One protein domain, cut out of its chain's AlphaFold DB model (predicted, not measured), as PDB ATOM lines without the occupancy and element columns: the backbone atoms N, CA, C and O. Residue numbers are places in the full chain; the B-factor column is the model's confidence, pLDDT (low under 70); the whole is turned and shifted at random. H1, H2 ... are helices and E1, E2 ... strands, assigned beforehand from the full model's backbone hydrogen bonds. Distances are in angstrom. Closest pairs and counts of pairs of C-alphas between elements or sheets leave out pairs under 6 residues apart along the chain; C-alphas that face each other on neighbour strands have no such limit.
ATOM      1  N   ILE A   3      89.955 120.137  77.731       85.62
ATOM      2  CA  ILE A   3      90.721 119.793  78.932       85.62
ATOM      3  C   ILE A   3      89.740 119.627  80.092       85.62
ATOM      4  O   ILE A   3      88.760 120.371  80.207       85.62
ATOM      5  N   LEU A   4      90.001 118.638  80.936       87.88
ATOM      6  CA  LEU A   4      89.235 118.319  82.128       87.88
ATOM      7  C   LEU A   4      90.049 118.668  83.370       87.88
ATOM      8  O   LEU A   4      91.258 118.455  83.409       87.88
ATOM      9  N   ASN A   5      89.375 119.145  84.412       90.00
ATOM     10  CA  ASN A   5      89.964 119.149  85.749       90.00
ATOM     11  C   ASN A   5      89.951 117.734  86.361       90.00
ATOM     12  O   ASN A   5      89.307 116.819  85.843       90.00
ATOM     13  N   LYS A   6      90.573 117.568  87.534       87.75
ATOM     14  CA  LYS A   6      90.601 116.292  88.284       87.75
ATOM     15  C   LYS A   6      89.234 115.659  88.595       87.75
ATOM     16  O   LYS A   6      89.187 114.511  89.020       87.75
ATOM     17  N   ASN A   7      88.131 116.392  88.441       86.69
ATOM     18  CA  ASN A   7      86.767 115.906  88.662       86.69
ATOM     19  C   ASN A   7      86.024 115.620  87.346       86.69
ATOM     20  O   ASN A   7      84.806 115.467  87.361       86.69
ATOM     21  N   GLY A   8      86.724 115.601  86.207       83.75
ATOM     22  CA  GLY A   8      86.144 115.315  84.895       83.75
ATOM     23  C   GLY A   8      85.285 116.444  84.326       83.75
ATOM     24  O   GLY A   8      84.548 116.216  83.370       83.75
ATOM     25  N   LYS A   9      85.347 117.656  84.898       86.62
ATOM     26  CA  LYS A   9      84.604 118.816  84.387       86.62
ATOM     27  C   LYS A   9      85.422 119.550  83.333       86.62
ATOM     28  O   LYS A   9      86.589 119.859  83.564       86.62
ATOM     29  N   VAL A  10      84.780 119.837  82.200       84.31
ATOM     30  CA  VAL A  10      85.368 120.589  81.084       84.31
ATOM     31  C   VAL A  10      85.718 122.004  81.534       84.31
ATOM     32  O   VAL A  10      84.883 122.698  82.114       84.31
ATOM     33  N   ILE A  11      86.944 122.435  81.236       83.00
ATOM     34  CA  ILE A  11      87.434 123.787  81.512       83.00
ATOM     35  C   ILE A  11      87.060 124.696  80.323       83.00
ATOM     36  O   ILE A  11      87.606 124.519  79.232       83.00
ATOM     37  N   PRO A  12      86.141 125.676  80.483       67.56
ATOM     38  CA  PRO A  12      85.534 126.395  79.352       67.56
ATOM     39  C   PRO A  12      86.487 127.266  78.523       67.56
ATOM     40  O   PRO A  12      86.148 127.645  77.405       67.56
ATOM     41  N   GLN A  13      87.645 127.640  79.075       61.31
ATOM     42  CA  GLN A  13      88.520 128.652  78.478       61.31
ATOM     43  C   GLN A  13      89.451 128.110  77.383       61.31
ATOM     44  O   GLN A  13      89.981 128.905  76.607       61.31
ATOM     45  N   LEU A  14      89.607 126.787  77.243       56.75
ATOM     46  CA  LEU A  14      90.445 126.197  76.197       56.75
ATOM     47  C   LEU A  14      89.641 125.376  75.200       56.75
ATOM     48  O   LEU A  14      89.406 124.184  75.365       56.75
ATOM     49  N   ILE A  15      89.323 126.024  74.083       53.41
ATOM     50  CA  ILE A  15      89.225 125.354  72.790       53.41
ATOM     51  C   ILE A  15      90.515 125.717  72.059       53.41
ATOM     52  O   ILE A  15      90.590 126.759  71.409       53.41
ATOM     53  N   THR A  16      91.557 124.893  72.181       51.84
ATOM     54  CA  THR A  16      92.740 125.050  71.325       51.84
ATOM     55  C   THR A  16      92.288 124.952  69.864       51.84
ATOM     56  O   THR A  16      91.785 123.913  69.428       51.84
ATOM     57  N   LYS A  17      92.369 126.068  69.127       42.31
ATOM     58  CA  LYS A  17      92.210 126.101  67.670       42.31
ATOM     59  C   LYS A  17      93.556 125.730  67.059       42.31
ATOM     60  O   LYS A  17      94.474 126.541  67.079       42.31
ATOM     61  N   GLY A  18      93.654 124.514  66.542       47.06
ATOM     62  CA  GLY A  18      94.809 124.027  65.796       47.06
ATOM     63  C   GLY A  18      94.786 122.505  65.735       47.06
ATOM     64  O   GLY A  18      94.811 121.863  66.782       47.06
ATOM     65  N   ASP A  19      94.726 121.951  64.526       51.81
ATOM     66  CA  ASP A  19      94.697 120.503  64.270       51.81
ATOM     67  C   ASP A  19      96.061 119.815  64.529       51.81
ATOM     68  O   ASP A  19      96.144 118.592  64.492       51.81
ATOM     69  N   ASP A  20      97.111 120.581  64.861       58.69
ATOM     70  CA  ASP A  20      98.501 120.099  64.930       58.69
ATOM     71  C   ASP A  20      99.042 119.841  66.351       58.69
ATOM     72  O   ASP A  20     100.165 119.358  66.503       58.69
ATOM     73  N   LYS A  21      98.296 120.173  67.416       71.25
ATOM     74  CA  LYS A  21      98.810 120.084  68.796       71.25
ATOM     75  C   LYS A  21      98.338 118.820  69.513       71.25
ATOM     76  O   LYS A  21      97.139 118.533  69.544       71.25
ATOM     77  N   LYS A  22      99.268 118.091  70.146       86.19
ATOM     78  CA  LYS A  22      98.944 116.863  70.886       86.19
ATOM     79  C   LYS A  22      98.063 117.179  72.107       86.19
ATOM     80  O   LYS A  22      98.175 118.262  72.696       86.19
ATOM     81  N   PRO A  23      97.207 116.236  72.537       87.38
ATOM     82  CA  PRO A  23      96.327 116.460  73.677       87.38
ATOM     83  C   PRO A  23      97.017 116.831  74.982       87.38
ATOM     84  O   PRO A  23      96.649 117.824  75.610       87.38
ATOM     85  N   TRP A  24      98.036 116.068  75.369       91.38
ATOM     86  CA  TRP A  24      98.754 116.306  76.615       91.38
ATOM     87  C   TRP A  24      99.568 117.605  76.584       91.38
ATOM     88  O   TRP A  24      99.624 118.291  77.600       91.38
ATOM     89  N   ASP A  25     100.067 118.041  75.419       91.69
ATOM     90  CA  ASP A  25     100.692 119.371  75.279       91.69
ATOM     91  C   ASP A  25      99.704 120.501  75.587       91.69
ATOM     92  O   ASP A  25     100.069 121.527  76.153       91.69
ATOM     93  N   SER A  26      98.427 120.332  75.231       89.06
ATOM     94  CA  SER A  26      97.402 121.326  75.569       89.06
ATOM     95  C   SER A  26      97.153 121.391  77.079       89.06
ATOM     96  O   SER A  26      96.983 122.484  77.614       89.06
ATOM     97  N   ALA A  27      97.158 120.246  77.766       91.38
ATOM     98  CA  ALA A  27      96.992 120.182  79.217       91.38
ATOM     99  C   ALA A  27      98.201 120.775  79.966       91.38
ATOM    100  O   ALA A  27      98.020 121.552  80.901       91.38
ATOM    101  N   HIS A  28      99.428 120.464  79.537       92.81
ATOM    102  CA  HIS A  28     100.638 121.017  80.148       92.81
ATOM    103  C   HIS A  28     100.770 122.526  79.952       92.81
ATOM    104  O   HIS A  28     101.127 123.219  80.902       92.81
ATOM    105  N   ASP A  29     100.448 123.042  78.766       91.19
ATOM    106  CA  ASP A  29     100.491 124.485  78.520       91.19
ATOM    107  C   ASP A  29      99.446 125.232  79.348       91.19
ATOM    108  O   ASP A  29      99.732 126.311  79.860       91.19
ATOM    109  N   TYR A  30      98.265 124.637  79.548       90.81
ATOM    110  CA  TYR A  30      97.276 125.213  80.454       90.81
ATOM    111  C   TYR A  30      97.804 125.316  81.886       90.81
ATOM    112  O   TYR A  30      97.690 126.377  82.493       90.81
ATOM    113  N   LEU A  31      98.423 124.252  82.411       91.94
ATOM    114  CA  LEU A  31      99.039 124.295  83.737       91.94
ATOM    115  C   LEU A  31     100.120 125.389  83.816       91.94
ATOM    116  O   LEU A  31     100.165 126.137  84.792       91.94
ATOM    117  N   ASP A  32     100.975 125.507  82.796       91.81
ATOM    118  CA  ASP A  32     102.013 126.544  82.737       91.81
ATOM    119  C   ASP A  32     101.405 127.958  82.780       91.81
ATOM    120  O   ASP A  32     101.948 128.844  83.448       91.81
ATOM    121  N   ASP A  33     100.295 128.183  82.079       90.00
ATOM    122  CA  ASP A  33      99.617 129.478  82.018       90.00
ATOM    123  C   ASP A  33      98.833 129.801  83.303       90.00
ATOM    124  O   ASP A  33      98.872 130.945  83.769       90.00
ATOM    125  N   GLU A  34      98.184 128.818  83.930       90.38
ATOM    126  CA  GLU A  34      97.515 128.971  85.233       90.38
ATOM    127  C   GLU A  34      98.510 129.335  86.336       90.38
ATOM    128  O   GLU A  34      98.284 130.298  87.073       90.38
ATOM    129  N   ILE A  35      99.657 128.653  86.395       90.56
ATOM    130  CA  ILE A  35     100.711 128.960  87.370       90.56
ATOM    131  C   ILE A  35     101.226 130.388  87.162       90.56
ATOM    132  O   ILE A  35     101.364 131.144  88.123       90.56
ATOM    133  N   LYS A  36     101.486 130.793  85.913       91.06
ATOM    134  CA  LYS A  36     101.974 132.150  85.605       91.06
ATOM    135  C   LYS A  36     100.956 133.237  85.947       91.06
ATOM    136  O   LYS A  36     101.357 134.332  86.337       91.06
ATOM    137  N   SER A  37      99.668 132.971  85.742       89.31
ATOM    138  CA  SER A  37      98.607 133.975  85.876       89.31
ATOM    139  C   SER A  37      98.035 134.074  87.289       89.31
ATOM    140  O   SER A  37      97.724 135.180  87.735       89.31
ATOM    141  N   THR A  38      97.912 132.953  88.000       89.06
ATOM    142  CA  THR A  38      97.244 132.877  89.309       89.06
ATOM    143  C   THR A  38      98.173 132.471  90.450       89.06
ATOM    144  O   THR A  38      97.855 132.734  91.608       89.06
ATOM    145  N   GLY A  39      99.317 131.849  90.146       87.19
ATOM    146  CA  GLY A  39     100.192 131.220  91.138       87.19
ATOM    147  C   GLY A  39      99.699 129.858  91.636       87.19
ATOM    148  O   GLY A  39     100.388 129.242  92.445       87.19
ATOM    149  N   ASN A  40      98.545 129.376  91.162       86.94
ATOM    150  CA  ASN A  40      97.983 128.087  91.551       86.94
ATOM    151  C   ASN A  40      98.374 126.994  90.554       86.94
ATOM    152  O   ASN A  40      98.432 127.224  89.346       86.94
ATOM    153  N   ALA A  41      98.577 125.782  91.066       89.19
ATOM    154  CA  ALA A  41      98.743 124.584  90.261       89.19
ATOM    155  C   ALA A  41      97.568 123.637  90.512       89.19
ATOM    156  O   ALA A  41      97.427 123.079  91.597       89.19
ATOM    157  N   GLU A  42      96.720 123.443  89.504       91.19
ATOM    158  CA  GLU A  42      95.627 122.475  89.567       91.19
ATOM    159  C   GLU A  42      95.815 121.378  88.520       91.19
ATOM    160  O   GLU A  42      96.156 121.644  87.369       91.19
ATOM    161  N   TYR A  43      95.565 120.128  88.923       92.81
ATOM    162  CA  TYR A  43      95.641 118.992  88.011       92.81
ATOM    163  C   TYR A  43      94.619 119.118  86.880       92.81
ATOM    164  O   TYR A  43      93.414 119.301  87.116       92.81
ATOM    165  N   VAL A  44      95.109 118.881  85.667       92.94
ATOM    166  CA  VAL A  44      94.320 118.821  84.442       92.94
ATOM    167  C   VAL A  44      94.742 117.658  83.554       92.94
ATOM    168  O   VAL A  44      95.886 117.218  83.582       92.94
ATOM    169  N   GLU A  45      93.820 117.179  82.726       91.00
ATOM    170  CA  GLU A  45      94.084 116.125  81.743       91.00
ATOM    171  C   GLU A  45      93.257 116.334  80.466       91.00
ATOM    172  O   GLU A  45      92.181 116.940  80.514       91.00
ATOM    173  N   PRO A  46      93.725 115.868  79.298       87.56
ATOM    174  CA  PRO A  46      92.950 115.966  78.068       87.56
ATOM    175  C   PRO A  46      91.702 115.072  78.103       87.56
ATOM    176  O   PRO A  46      91.747 113.928  78.556       87.56
ATOM    177  N   ASN A  47      90.593 115.553  77.532       82.06
ATOM    178  CA  ASN A  47      89.435 114.708  77.233       82.06
ATOM    179  C   ASN A  47      89.723 113.876  75.972       82.06
ATOM    180  O   ASN A  47      89.357 114.261  74.860       82.06
ATOM    181  N   LEU A  48      90.469 112.783  76.130       73.44
ATOM    182  CA  LEU A  48      90.878 111.924  75.018       73.44
ATOM    183  C   LEU A  48      89.716 111.094  74.486       73.44
ATOM    184  O   LEU A  48      89.029 110.456  75.273       73.44
ATOM    185  N   ASN A 448      98.709 106.885  89.828       76.81
ATOM    186  CA  ASN A 448     100.094 107.038  90.217       76.81
ATOM    187  C   ASN A 448     100.851 105.727  90.020       76.81
ATOM    188  O   ASN A 448     100.369 104.644  90.346       76.81
ATOM    189  N   LEU A 449     102.084 105.848  89.554       70.69
ATOM    190  CA  LEU A 449     102.971 104.736  89.246       70.69
ATOM    191  C   LEU A 449     104.085 104.643  90.305       70.69
ATOM    192  O   LEU A 449     105.261 104.555  89.958       70.69
ATOM    193  N   TRP A 450     103.718 104.706  91.597       57.12
ATOM    194  CA  TRP A 450     104.636 104.887  92.742       57.12
ATOM    195  C   TRP A 450     105.848 103.930  92.757       57.12
ATOM    196  O   TRP A 450     106.916 104.343  93.183       57.12
ATOM    197  N   GLY A 451     105.744 102.699  92.239       53.69
ATOM    198  CA  GLY A 451     106.892 101.777  92.117       53.69
ATOM    199  C   GLY A 451     107.749 101.943  90.848       53.69
ATOM    200  O   GLY A 451     108.919 101.574  90.830       53.69
ATOM    201  N   ILE A 452     107.185 102.520  89.784       53.88
ATOM    202  CA  ILE A 452     107.800 102.630  88.447       53.88
ATOM    203  C   ILE A 452     108.610 103.928  88.332       53.88
ATOM    204  O   ILE A 452     109.674 103.958  87.711       53.88
ATOM    205  N   LEU A 453     108.132 105.011  88.950       52.72
ATOM    206  CA  LEU A 453     108.705 106.350  88.780       52.72
ATOM    207  C   LEU A 453     109.800 106.701  89.790       52.72
ATOM    208  O   LEU A 453     110.695 107.473  89.451       52.72
ATOM    209  N   ASP A 454     109.795 106.095  90.980       54.06
ATOM    210  CA  ASP A 454     110.929 106.163  91.919       54.06
ATOM    211  C   ASP A 454     112.193 105.574  91.268       54.06
ATOM    212  O   ASP A 454     113.313 106.002  91.540       54.06
ATOM    213  N   LEU A 455     111.996 104.628  90.346       45.22
ATOM    214  CA  LEU A 455     113.040 103.869  89.669       45.22
ATOM    215  C   LEU A 455     113.564 104.523  88.382       45.22
ATOM    216  O   LEU A 455     114.733 104.325  88.044       45.22
ATOM    217  N   LEU A 456     112.728 105.289  87.671       51.72
ATOM    218  CA  LEU A 456     113.154 106.100  86.522       51.72
ATOM    219  C   LEU A 456     113.905 107.374  86.946       51.72
ATOM    220  O   LEU A 456     114.545 107.989  86.115       51.72
ATOM    221  N   GLY A 457     113.879 107.747  88.229       54.66
ATOM    222  CA  GLY A 457     114.368 109.053  88.688       54.66
ATOM    223  C   GLY A 457     113.288 110.143  88.656       54.66
ATOM    224  O   GLY A 457     113.483 111.200  89.263       54.66
ATOM    225  N   LEU A 458     112.116 109.838  88.075       54.44
ATOM    226  CA  LEU A 458     110.955 110.724  87.956       54.44
ATOM    227  C   LEU A 458     110.492 111.298  89.304       54.44
ATOM    228  O   LEU A 458     110.236 112.494  89.409       54.44
ATOM    229  N   LEU A 459     110.405 110.481  90.356       48.75
ATOM    230  CA  LEU A 459     109.932 110.935  91.674       48.75
ATOM    231  C   LEU A 459     111.009 111.662  92.507       48.75
ATOM    232  O   LEU A 459     110.675 112.452  93.391       48.75
ATOM    233  N   LEU A 460     112.301 111.451  92.224       50.09
ATOM    234  CA  LEU A 460     113.406 111.995  93.031       50.09
ATOM    235  C   LEU A 460     113.781 113.444  92.671       50.09
ATOM    236  O   LEU A 460     114.398 114.120  93.493       50.09
ATOM    237  N   ARG A 461     113.404 113.933  91.480       48.75
ATOM    238  CA  ARG A 461     113.633 115.327  91.042       48.75
ATOM    239  C   ARG A 461     112.367 116.178  90.909       48.75
ATOM    240  O   ARG A 461     112.492 117.396  90.970       48.75
ATOM    241  N   LEU A 462     111.182 115.569  90.771       47.44
ATOM    242  CA  LEU A 462     109.888 116.278  90.814       47.44
ATOM    243  C   LEU A 462     109.333 116.464  92.230       47.44
ATOM    244  O   LEU A 462     108.367 117.201  92.393       47.44
ATOM    245  N   LYS A 463     109.985 115.911  93.263       45.06
ATOM    246  CA  LYS A 463     109.951 116.522  94.600       45.06
ATOM    247  C   LYS A 463     110.686 117.869  94.552       45.06
ATOM    248  O   LYS A 463     111.754 118.036  95.137       45.06
ATOM    249  N   GLY A 464     110.150 118.814  93.791       49.09
ATOM    250  CA  GLY A 464     110.409 120.217  94.044       49.09
ATOM    251  C   GLY A 464     109.759 120.585  95.374       49.09
ATOM    252  O   GLY A 464     108.785 119.967  95.795       49.09
ATOM    253  N   ASP A 465     110.284 121.597  96.055       55.41
ATOM    254  CA  ASP A 465     109.742 122.058  97.340       55.41
ATOM    255  C   ASP A 465     108.348 122.734  97.208       55.41
ATOM    256  O   ASP A 465     107.916 123.435  98.126       55.41
ATOM    257  N   ASN A 466     107.650 122.603  96.066       71.62
ATOM    258  CA  ASN A 466     106.405 123.313  95.766       71.62
ATOM    259  C   ASN A 466     105.341 122.440  95.059       71.62
ATOM    260  O   ASN A 466     105.640 121.490  94.344       71.62
ATOM    261  N   GLU A 467     104.078 122.830  95.241       80.56
ATOM    262  CA  GLU A 467     102.863 122.131  94.789       80.56
ATOM    263  C   GLU A 467     102.755 121.948  93.261       80.56
ATOM    264  O   GLU A 467     102.115 121.012  92.786       80.56
ATOM    265  N   ALA A 468     103.395 122.812  92.465       84.12
ATOM    266  CA  ALA A 468     103.312 122.744  91.007       84.12
ATOM    267  C   ALA A 468     104.088 121.563  90.413       84.12
ATOM    268  O   ALA A 468     103.659 120.987  89.407       84.12
ATOM    269  N   ASP A 469     105.207 121.200  91.036       81.88
ATOM    270  CA  ASP A 469     106.029 120.074  90.599       81.88
ATOM    271  C   ASP A 469     105.330 118.735  90.900       81.88
ATOM    272  O   ASP A 469     105.322 117.841  90.047       81.88
ATOM    273  N   ASP A 470     104.625 118.641  92.035       82.12
ATOM    274  CA  ASP A 470     103.790 117.485  92.391       82.12
ATOM    275  C   ASP A 470     102.647 117.279  91.382       82.12
ATOM    276  O   ASP A 470     102.451 116.174  90.868       82.12
ATOM    277  N   VAL A 471     101.920 118.351  91.039       89.12
ATOM    278  CA  VAL A 471     100.834 118.298  90.042       89.12
ATOM    279  C   VAL A 471     101.365 117.882  88.670       89.12
ATOM    280  O   VAL A 471     100.760 117.047  87.992       89.12
ATOM    281  N   ARG A 472     102.513 118.427  88.254       89.50
ATOM    282  CA  ARG A 472     103.128 118.068  86.972       89.50
ATOM    283  C   ARG A 472     103.578 116.615  86.942       89.50
ATOM    284  O   ARG A 472     103.377 115.948  85.928       89.50
ATOM    285  N   SER A 473     104.153 116.131  88.042       85.00
ATOM    286  CA  SER A 473     104.505 114.722  88.196       85.00
ATOM    287  C   SER A 473     103.285 113.847  87.991       85.00
ATOM    288  O   SER A 473     103.329 112.953  87.152       85.00
ATOM    289  N   GLU A 474     102.178 114.152  88.671       87.38
ATOM    290  CA  GLU A 474     100.922 113.411  88.544       87.38
ATOM    291  C   GLU A 474     100.411 113.365  87.091       87.38
ATOM    292  O   GLU A 474     100.026 112.298  86.608       87.38
ATOM    293  N   MET A 475     100.475 114.487  86.363       91.62
ATOM    294  CA  MET A 475     100.110 114.540  84.939       91.62
ATOM    295  C   MET A 475     100.989 113.630  84.073       91.62
ATOM    296  O   MET A 475     100.467 112.911  83.223       91.62
ATOM    297  N   PHE A 476     102.306 113.603  84.306       90.75
ATOM    298  CA  PHE A 476     103.200 112.687  83.592       90.75
ATOM    299  C   PHE A 476     102.881 111.218  83.886       90.75
ATOM    300  O   PHE A 476     102.908 110.403  82.966       90.75
ATOM    301  N   GLN A 477     102.542 110.855  85.130       87.81
ATOM    302  CA  GLN A 477     102.196 109.459  85.457       87.81
ATOM    303  C   GLN A 477     100.911 109.038  84.742       87.81
ATOM    304  O   GLN A 477     100.856 107.946  84.175       87.81
ATOM    305  N   ALA A 478      99.907 109.919  84.715       90.00
ATOM    306  CA  ALA A 478      98.668 109.687  83.985       90.00
ATOM    307  C   ALA A 478      98.921 109.511  82.479       90.00
ATOM    308  O   ALA A 478      98.417 108.559  81.881       90.00
ATOM    309  N   GLU A 479      99.746 110.372  81.874       91.75
ATOM    310  CA  GLU A 479     100.131 110.260  80.467       91.75
ATOM    311  C   GLU A 479     100.860 108.937  80.174       91.75
ATOM    312  O   GLU A 479     100.466 108.204  79.264       91.75
ATOM    313  N   ILE A 480     101.885 108.585  80.961       90.12
ATOM    314  CA  ILE A 480     102.645 107.333  80.801       90.12
ATOM    315  C   ILE A 480     101.719 106.124  80.929       90.12
ATOM    316  O   ILE A 480     101.769 105.209  80.106       90.12
ATOM    317  N   LEU A 481     100.835 106.122  81.927       88.50
ATOM    318  CA  LEU A 481      99.900 105.026  82.141       88.50
ATOM    319  C   LEU A 481      98.910 104.893  80.976       88.50
ATOM    320  O   LEU A 481      98.589 103.776  80.570       88.50
ATOM    321  N   GLN A 482      98.470 105.997  80.373       88.81
ATOM    322  CA  GLN A 482      97.672 105.953  79.145       88.81
ATOM    323  C   GLN A 482      98.475 105.404  77.958       88.81
ATOM    324  O   GLN A 482      97.954 104.582  77.202       88.81
ATOM    325  N   GLN A 483      99.756 105.765  77.835       88.88
ATOM    326  CA  GLN A 483     100.656 105.218  76.813       88.88
ATOM    327  C   GLN A 483     100.886 103.713  76.973       88.88
ATOM    328  O   GLN A 483     100.929 102.997  75.977       88.88
ATOM    329  N   MET A 484     100.951 103.196  78.203       88.62
ATOM    330  CA  MET A 484     101.029 101.750  78.453       88.62
ATOM    331  C   MET A 484      99.819 100.987  77.897       88.62
ATOM    332  O   MET A 484      99.940  99.810  77.580       88.62
ATOM    333  N   HIS A 485      98.663 101.639  77.750       86.62
ATOM    334  CA  HIS A 485      97.462 101.026  77.174       86.62
ATOM    335  C   HIS A 485      97.379 101.214  75.654       86.62
ATOM    336  O   HIS A 485      96.900 100.323  74.951       86.62
ATOM    337  N   SER A 486      97.839 102.355  75.138       83.44
ATOM    338  CA  SER A 486      97.700 102.719  73.724       83.44
ATOM    339  C   SER A 486      98.861 102.280  72.835       83.44
ATOM    340  O   SER A 486      98.648 102.037  71.649       83.44
ATOM    341  N   ASN A 487     100.071 102.157  73.384       86.56
ATOM    342  CA  ASN A 487     101.273 101.787  72.647       86.56
ATOM    343  C   ASN A 487     101.583 100.289  72.844       86.56
ATOM    344  O   ASN A 487     101.964  99.891  73.949       86.56
ATOM    345  N   PRO A 488     101.504  99.453  71.789       87.44
ATOM    346  CA  PRO A 488     101.775  98.016  71.885       87.44
ATOM    347  C   PRO A 488     103.154  97.667  72.467       87.44
ATOM    348  O   PRO A 488     103.288  96.658  73.156       87.44
ATOM    349  N   ASN A 489     104.168  98.515  72.259       88.69
ATOM    350  CA  ASN A 489     105.519  98.286  72.785       88.69
ATOM    351  C   ASN A 489     105.614  98.517  74.302       88.69
ATOM    352  O   ASN A 489     106.532  98.012  74.948       88.69
ATOM    353  N   LEU A 490     104.663  99.262  74.876       88.88
ATOM    354  CA  LEU A 490     104.588  99.552  76.307       88.88
ATOM    355  C   LEU A 490     103.591  98.644  77.046       88.88
ATOM    356  O   LEU A 490     103.650  98.543  78.268       88.88
ATOM    357  N   GLN A 491     102.712  97.929  76.340       89.25
ATOM    358  CA  GLN A 491     101.695  97.076  76.970       89.25
ATOM    359  C   GLN A 491     102.271  95.934  77.803       89.25
ATOM    360  O   GLN A 491     101.630  95.514  78.764       89.25
ATOM    361  N   LYS A 492     103.489  95.462  77.502       87.06
ATOM    362  CA  LYS A 492     104.171  94.453  78.331       87.06
ATOM    363  C   LYS A 492     104.347  94.906  79.786       87.06
ATOM    364  O   LYS A 492     104.495  94.078  80.672       87.06
ATOM    365  N   PHE A 493     104.339  96.215  80.038       87.06
ATOM    366  CA  PHE A 493     104.475  96.766  81.379       87.06
ATOM    367  C   PHE A 493     103.178  96.684  82.193       87.06
ATOM    368  O   PHE A 493     103.205  96.870  83.401       87.06
ATOM    369  N   LEU A 494     102.044  96.354  81.562       87.69
ATOM    370  CA  LEU A 494     100.793  96.051  82.266       87.69
ATOM    371  C   LEU A 494     100.823  94.683  82.963       87.69
ATOM    372  O   LEU A 494      99.920  94.398  83.755       87.69
ATOM    373  N   ASP A 495     101.826  93.856  82.651       85.12
ATOM    374  CA  ASP A 495     102.074  92.551  83.271       85.12
ATOM    375  C   ASP A 495     102.714  92.682  84.653       85.12
ATOM    376  O   ASP A 495     102.652  91.732  85.424       85.12
ATOM    377  N   TYR A 496     103.315  93.837  84.949       80.19
ATOM    378  CA  TYR A 496     103.971  94.092  86.222       80.19
ATOM    379  C   TYR A 496     102.930  94.295  87.324       80.19
ATOM    380  O   TYR A 496     101.948  95.028  87.147       80.19
ATOM    381  N   GLU A 497     103.187  93.658  88.458       78.00
ATOM    382  CA  GLU A 497     102.493  93.889  89.719       78.00
ATOM    383  C   GLU A 497     102.980  95.194  90.357       78.00
ATOM    384  O   GLU A 497     104.091  95.666  90.094       78.00
ATOM    385  N   GLU A 498     102.174  95.782  91.243       68.06
ATOM    386  CA  GLU A 498     102.565  97.020  91.940       68.06
ATOM    387  C   GLU A 498     103.883  96.892  92.727       68.06
ATOM    388  O   GLU A 498     104.567  97.891  92.958       68.06
ATOM    389  N   THR A 499     104.233  95.676  93.155       68.81
ATOM    390  CA  THR A 499     105.441  95.385  93.938       68.81
ATOM    391  C   THR A 499     106.654  94.994  93.101       68.81
ATOM    392  O   THR A 499     107.735  94.800  93.665       68.81
ATOM    393  N   ASP A 500     106.505  94.852  91.786       74.12
ATOM    394  CA  ASP A 500     107.596  94.390  90.936       74.12
ATOM    395  C   ASP A 500     108.692  95.449  90.778       74.12
ATOM    396  O   ASP A 500     108.444  96.631  90.533       74.12
ATOM    397  N   ILE A 501     109.947  95.000  90.860       71.69
ATOM    398  CA  ILE A 501     111.126  95.847  90.659       71.69
ATOM    399  C   ILE A 501     111.519  95.803  89.184       71.69
ATOM    400  O   ILE A 501     111.866  94.747  88.653       71.69
ATOM    401  N   TRP A 502     111.527  96.959  88.523       74.94
ATOM    402  CA  TRP A 502     111.882  97.053  87.106       74.94
ATOM    403  C   TRP A 502     113.392  97.018  86.907       74.94
ATOM    404  O   TRP A 502     114.142  97.707  87.612       74.94
ATOM    405  N   THR A 503     113.848  96.267  85.905       81.06
ATOM    406  CA  THR A 503     115.265  96.250  85.531       81.06
ATOM    407  C   THR A 503     115.671  97.564  84.859       81.06
ATOM    408  O   THR A 503     114.834  98.268  84.291       81.06
ATOM    409  N   ASP A 504     116.964  97.899  84.860       80.00
ATOM    410  CA  ASP A 504     117.456  99.075  84.121       80.00
ATOM    411  C   ASP A 504     117.148  98.972  82.613       80.00
ATOM    412  O   ASP A 504     116.892  99.978  81.955       80.00
ATOM    413  N   ALA A 505     117.094  97.751  82.069       84.44
ATOM    414  CA  ALA A 505     116.712  97.505  80.680       84.44
ATOM    415  C   ALA A 505     115.226  97.800  80.419       84.44
ATOM    416  O   ALA A 505     114.881  98.347  79.372       84.44
ATOM    417  N   ASP A 506     114.342  97.465  81.362       83.25
ATOM    418  CA  ASP A 506     112.914  97.783  81.276       83.25
ATOM    419  C   ASP A 506     112.669  99.289  81.308       83.25
ATOM    420  O   ASP A 506     111.887  99.805  80.508       83.25
ATOM    421  N   ARG A 507     113.401  99.999  82.170       79.62
ATOM    422  CA  ARG A 507     113.366 101.462  82.266       79.62
ATOM    423  C   ARG A 507     113.835 102.131  80.986       79.62
ATOM    424  O   ARG A 507     113.122 102.969  80.437       79.62
ATOM    425  N   GLU A 508     115.002 101.732  80.485       85.25
ATOM    426  CA  GLU A 508     115.550 102.302  79.257       85.25
ATOM    427  C   GLU A 508     114.634 102.021  78.065       85.25
ATOM    428  O   GLU A 508     114.408 102.899  77.237       85.25
ATOM    429  N   LEU A 509     114.031 100.832  78.001       87.62
ATOM    430  CA  LEU A 509     113.059 100.535  76.961       87.62
ATOM    431  C   LEU A 509     111.812 101.420  77.075       87.62
ATOM    432  O   LEU A 509     111.403 101.989  76.066       87.62
ATOM    433  N   MET A 510     111.219 101.569  78.267       88.06
ATOM    434  CA  MET A 510     110.071 102.463  78.459       88.06
ATOM    435  C   MET A 510     110.407 103.888  78.008       88.06
ATOM    436  O   MET A 510     109.661 104.474  77.224       88.06
ATOM    437  N   ARG A 511     111.558 104.414  78.435       88.94
ATOM    438  CA  ARG A 511     112.035 105.746  78.054       88.94
ATOM    439  C   ARG A 511     112.179 105.885  76.536       88.94
ATOM    440  O   ARG A 511     111.648 106.827  75.951       88.94
ATOM    441  N   GLN A 512     112.848 104.936  75.882       91.38
ATOM    442  CA  GLN A 512     113.052 104.949  74.429       91.38
ATOM    443  C   GLN A 512     111.734 104.885  73.654       91.38
ATOM    444  O   GLN A 512     111.562 105.608  72.672       91.38
ATOM    445  N   GLU A 513     110.792 104.050  74.084       93.31
ATOM    446  CA  GLU A 513     109.495 103.921  73.422       93.31
ATOM    447  C   GLU A 513     108.609 105.162  73.630       93.31
ATOM    448  O   GLU A 513     107.951 105.605  72.685       93.31
ATOM    449  N   LEU A 514     108.653 105.797  74.808       92.06
ATOM    450  CA  LEU A 514     107.979 107.079  75.051       92.06
ATOM    451  C   LEU A 514     108.569 108.211  74.192       92.06
ATOM    452  O   LEU A 514     107.823 108.990  73.597       92.06
ATOM    453  N   LEU A 515     109.897 108.282  74.048       92.88
ATOM    454  CA  LEU A 515     110.560 109.293  73.213       92.88
ATOM    455  C   LEU A 515     110.193 109.165  71.724       92.88
ATOM    456  O   LEU A 515     110.039 110.185  71.039       92.88
ATOM    457  N   LYS A 516     110.021 107.930  71.235       93.50
ATOM    458  CA  LYS A 516     109.608 107.629  69.855       93.50
ATOM    459  C   LYS A 516     108.116 107.849  69.600       93.50
ATOM    460  O   LYS A 516     107.753 108.086  68.457       93.50
ATOM    461  N   SER A 517     107.260 107.764  70.621       90.06
ATOM    462  CA  SER A 517     105.803 107.867  70.446       90.06
ATOM    463  C   SER A 517     105.385 109.262  69.982       90.06
ATOM    464  O   SER A 517     105.652 110.257  70.656       90.06
ATOM    465  N   ASP A 518     104.677 109.359  68.857       88.12
ATOM    466  CA  ASP A 518     104.182 110.639  68.325       88.12
ATOM    467  C   ASP A 518     103.043 111.240  69.155       88.12
ATOM    468  O   ASP A 518     102.742 112.425  69.035       88.12
ATOM    469  N   THR A 519     102.426 110.442  70.029       86.94
ATOM    470  CA  THR A 519     101.300 110.878  70.872       86.94
ATOM    471  C   THR A 519     101.724 111.362  72.258       86.94
ATOM    472  O   THR A 519     100.908 111.963  72.950       86.94
ATOM    473  N   VAL A 520     102.987 111.136  72.640       91.44
ATOM    474  CA  VAL A 520     103.571 111.642  73.890       91.44
ATOM    475  C   VAL A 520     103.870 113.135  73.770       91.44
ATOM    476  O   VAL A 520     104.438 113.580  72.761       91.44
ATOM    477  N   SER A 521     103.511 113.881  74.811       93.31
ATOM    478  CA  SER A 521     103.719 115.315  74.961       93.31
ATOM    479  C   SER A 521     105.190 115.692  74.833       93.31
ATOM    480  O   SER A 521     106.095 114.977  75.271       93.31
ATOM    481  N   ASP A 522     105.446 116.841  74.222       93.44
ATOM    482  CA  ASP A 522     106.792 117.390  74.126       93.44
ATOM    483  C   ASP A 522     107.346 117.700  75.520       93.44
ATOM    484  O   ASP A 522     108.525 117.454  75.769       93.44
ATOM    485  N   LYS A 523     106.483 118.100  76.464       91.75
ATOM    486  CA  LYS A 523     106.857 118.329  77.866       91.75
ATOM    487  C   LYS A 523     107.403 117.064  78.538       91.75
ATOM    488  O   LYS A 523     108.454 117.120  79.177       91.75
ATOM    489  N   LEU A 524     106.737 115.917  78.365       90.94
ATOM    490  CA  LEU A 524     107.228 114.640  78.883       90.94
ATOM    491  C   LEU A 524     108.507 114.205  78.150       90.94
ATOM    492  O   LEU A 524     109.456 113.751  78.784       90.94
ATOM    493  N   LYS A 525     108.598 114.395  76.828       92.56
ATOM    494  CA  LYS A 525     109.827 114.073  76.076       92.56
ATOM    495  C   LYS A 525     111.028 114.910  76.507       92.56
ATOM    496  O   LYS A 525     112.135 114.383  76.569       92.56
ATOM    497  N   GLU A 526     110.841 116.201  76.759       90.69
ATOM    498  CA  GLU A 526     111.885 117.083  77.288       90.69
ATOM    499  C   GLU A 526     112.378 116.588  78.644       90.69
ATOM    500  O   GLU A 526     113.587 116.458  78.840       90.69
ATOM    501  N   TYR A 527     111.449 116.218  79.528       85.00
ATOM    502  CA  TYR A 527     111.774 115.635  80.823       85.00
ATOM    503  C   TYR A 527     112.609 114.348  80.670       85.00
ATOM    504  O   TYR A 527     113.716 114.265  81.199       85.00
ATOM    505  N   LEU A 528     112.155 113.391  79.852       86.12
ATOM    506  CA  LEU A 528     112.819 112.094  79.627       86.12
ATOM    507  C   LEU A 528     114.190 112.178  78.922       86.12
ATOM    508  O   LEU A 528     114.930 111.194  78.896       86.12
ATOM    509  N   ARG A 529     114.519 113.310  78.283       85.88
ATOM    510  CA  ARG A 529     115.853 113.571  77.696       85.88
ATOM    511  C   ARG A 529     116.838 114.159  78.703       85.88
ATOM    512  O   ARG A 529     118.033 114.184  78.420       85.88
ATOM    513  N   SER A 530     116.327 114.716  79.800       74.44
ATOM    514  CA  SER A 530     117.132 115.327  80.860       74.44
ATOM    515  C   SER A 530     117.613 114.321  81.918       74.44
ATOM    516  O   SER A 530     118.470 114.670  82.736       74.44
ATOM    517  N   GLU A 531     117.080 113.095  81.866       60.53
ATOM    518  CA  GLU A 531     117.546 111.879  82.551       60.53
ATOM    519  C   GLU A 531     118.503 111.080  81.659       60.53
ATOM    520  O   GLU A 531     119.533 110.616  82.202       60.53
TER     521      GLU A 531
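This is residues 3 to 48 and 448 to 531 of the 531 residues of the protein "Peptidase_S8 domain-containing protein" of Kaistella jeonii (UniProt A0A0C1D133). The longest helix, H4, runs through the middle, with H1 alongside part of it running the other way; the shorter helices H2, H3, H6 and H7 gather on one side of H4, and a small sheet, E1 and E2, lies on the opposite side, next to H1. H6 and H7 fold back as a helical hairpin set crosswise to H4, while H5 makes a corner at the end of H4. The printed part has 130 residues, with named elements in the order E1, H1, E2, H2, H3, H4, H5, H6, H7; the class is mostly helix, and the sheet E1 - E2 is antiparallel. The whole is compact, with a radius of gyration of the C-alphas of 14.9 A and spans of 42 by 35 by 27 A.

E1, residues 3 to 5, is the antiparallel neighbour of E2, residues 44 to 46; N 4 and O 45 are within hydrogen-bond range at 2.8 A. H1, residues 23 to 38, only just touches H4, residues 467 to 486, with 3 pairs of C-alphas within 8 A, the closest those of Trp 24 and Glu 479 at 7.3 A; they stand at a shallow tilt of 8 degrees, opposite ways. H2, residues 450 to 456, is close to H4 but not clearly touching, the closest C-alphas being those of Leu 453 and Gln 477, 7.9 A apart. H3, residues 458 to 462, touches H4 at its residues 469 to 473 alone; the closest C-alphas are those of Leu 462 and Asp 469, 5.4 A apart. H5, residues 491 to 495, and H4 touch only at the corner, where the C-alphas of Met 484 and Gln 491 are closest, at 4.9 A. H6, residues 504 to 516, and H7, residues 522 to 530, form a helical hairpin and touch at a steep tilt of 38 degrees, opposite ways, closest at the C-alphas of Leu 515 and Lys 525, 5.6 A apart. Every O i to N i+4 pair is within hydrogen-bond range in H1, H3, H6 and H7, against 15 of 16 in H4, 1 of 3 in H2 with 1 of 4 O i to N i+3 pairs, and 0 of 1 in H5 with 2 of 2.

E1 begins at C-alpha 3, (90.721, 119.793, 78.932). From first to last C-alpha H1 is 22.7 A long, H4 29.1 A, H6 18.4 A and H7 12.5 A. H4 begins at C-alpha 467, (102.863, 122.131, 94.789), and H7 ends at C-alpha 530, (117.132, 115.327, 80.860).

The C-alphas of Pro 12 and Thr 503 are the two farthest apart, at 42.8 A. Residues 49 to 447 are not printed, and C-alphas 48 and 448 are 18.4 A apart across this cut. The link from E1 to H1, residues 6 to 22, is long. The mean pLDDT of the printed part is 79.7; it is under 70 at residues 12 to 20, 450 to 465, 498 to 499 and 531.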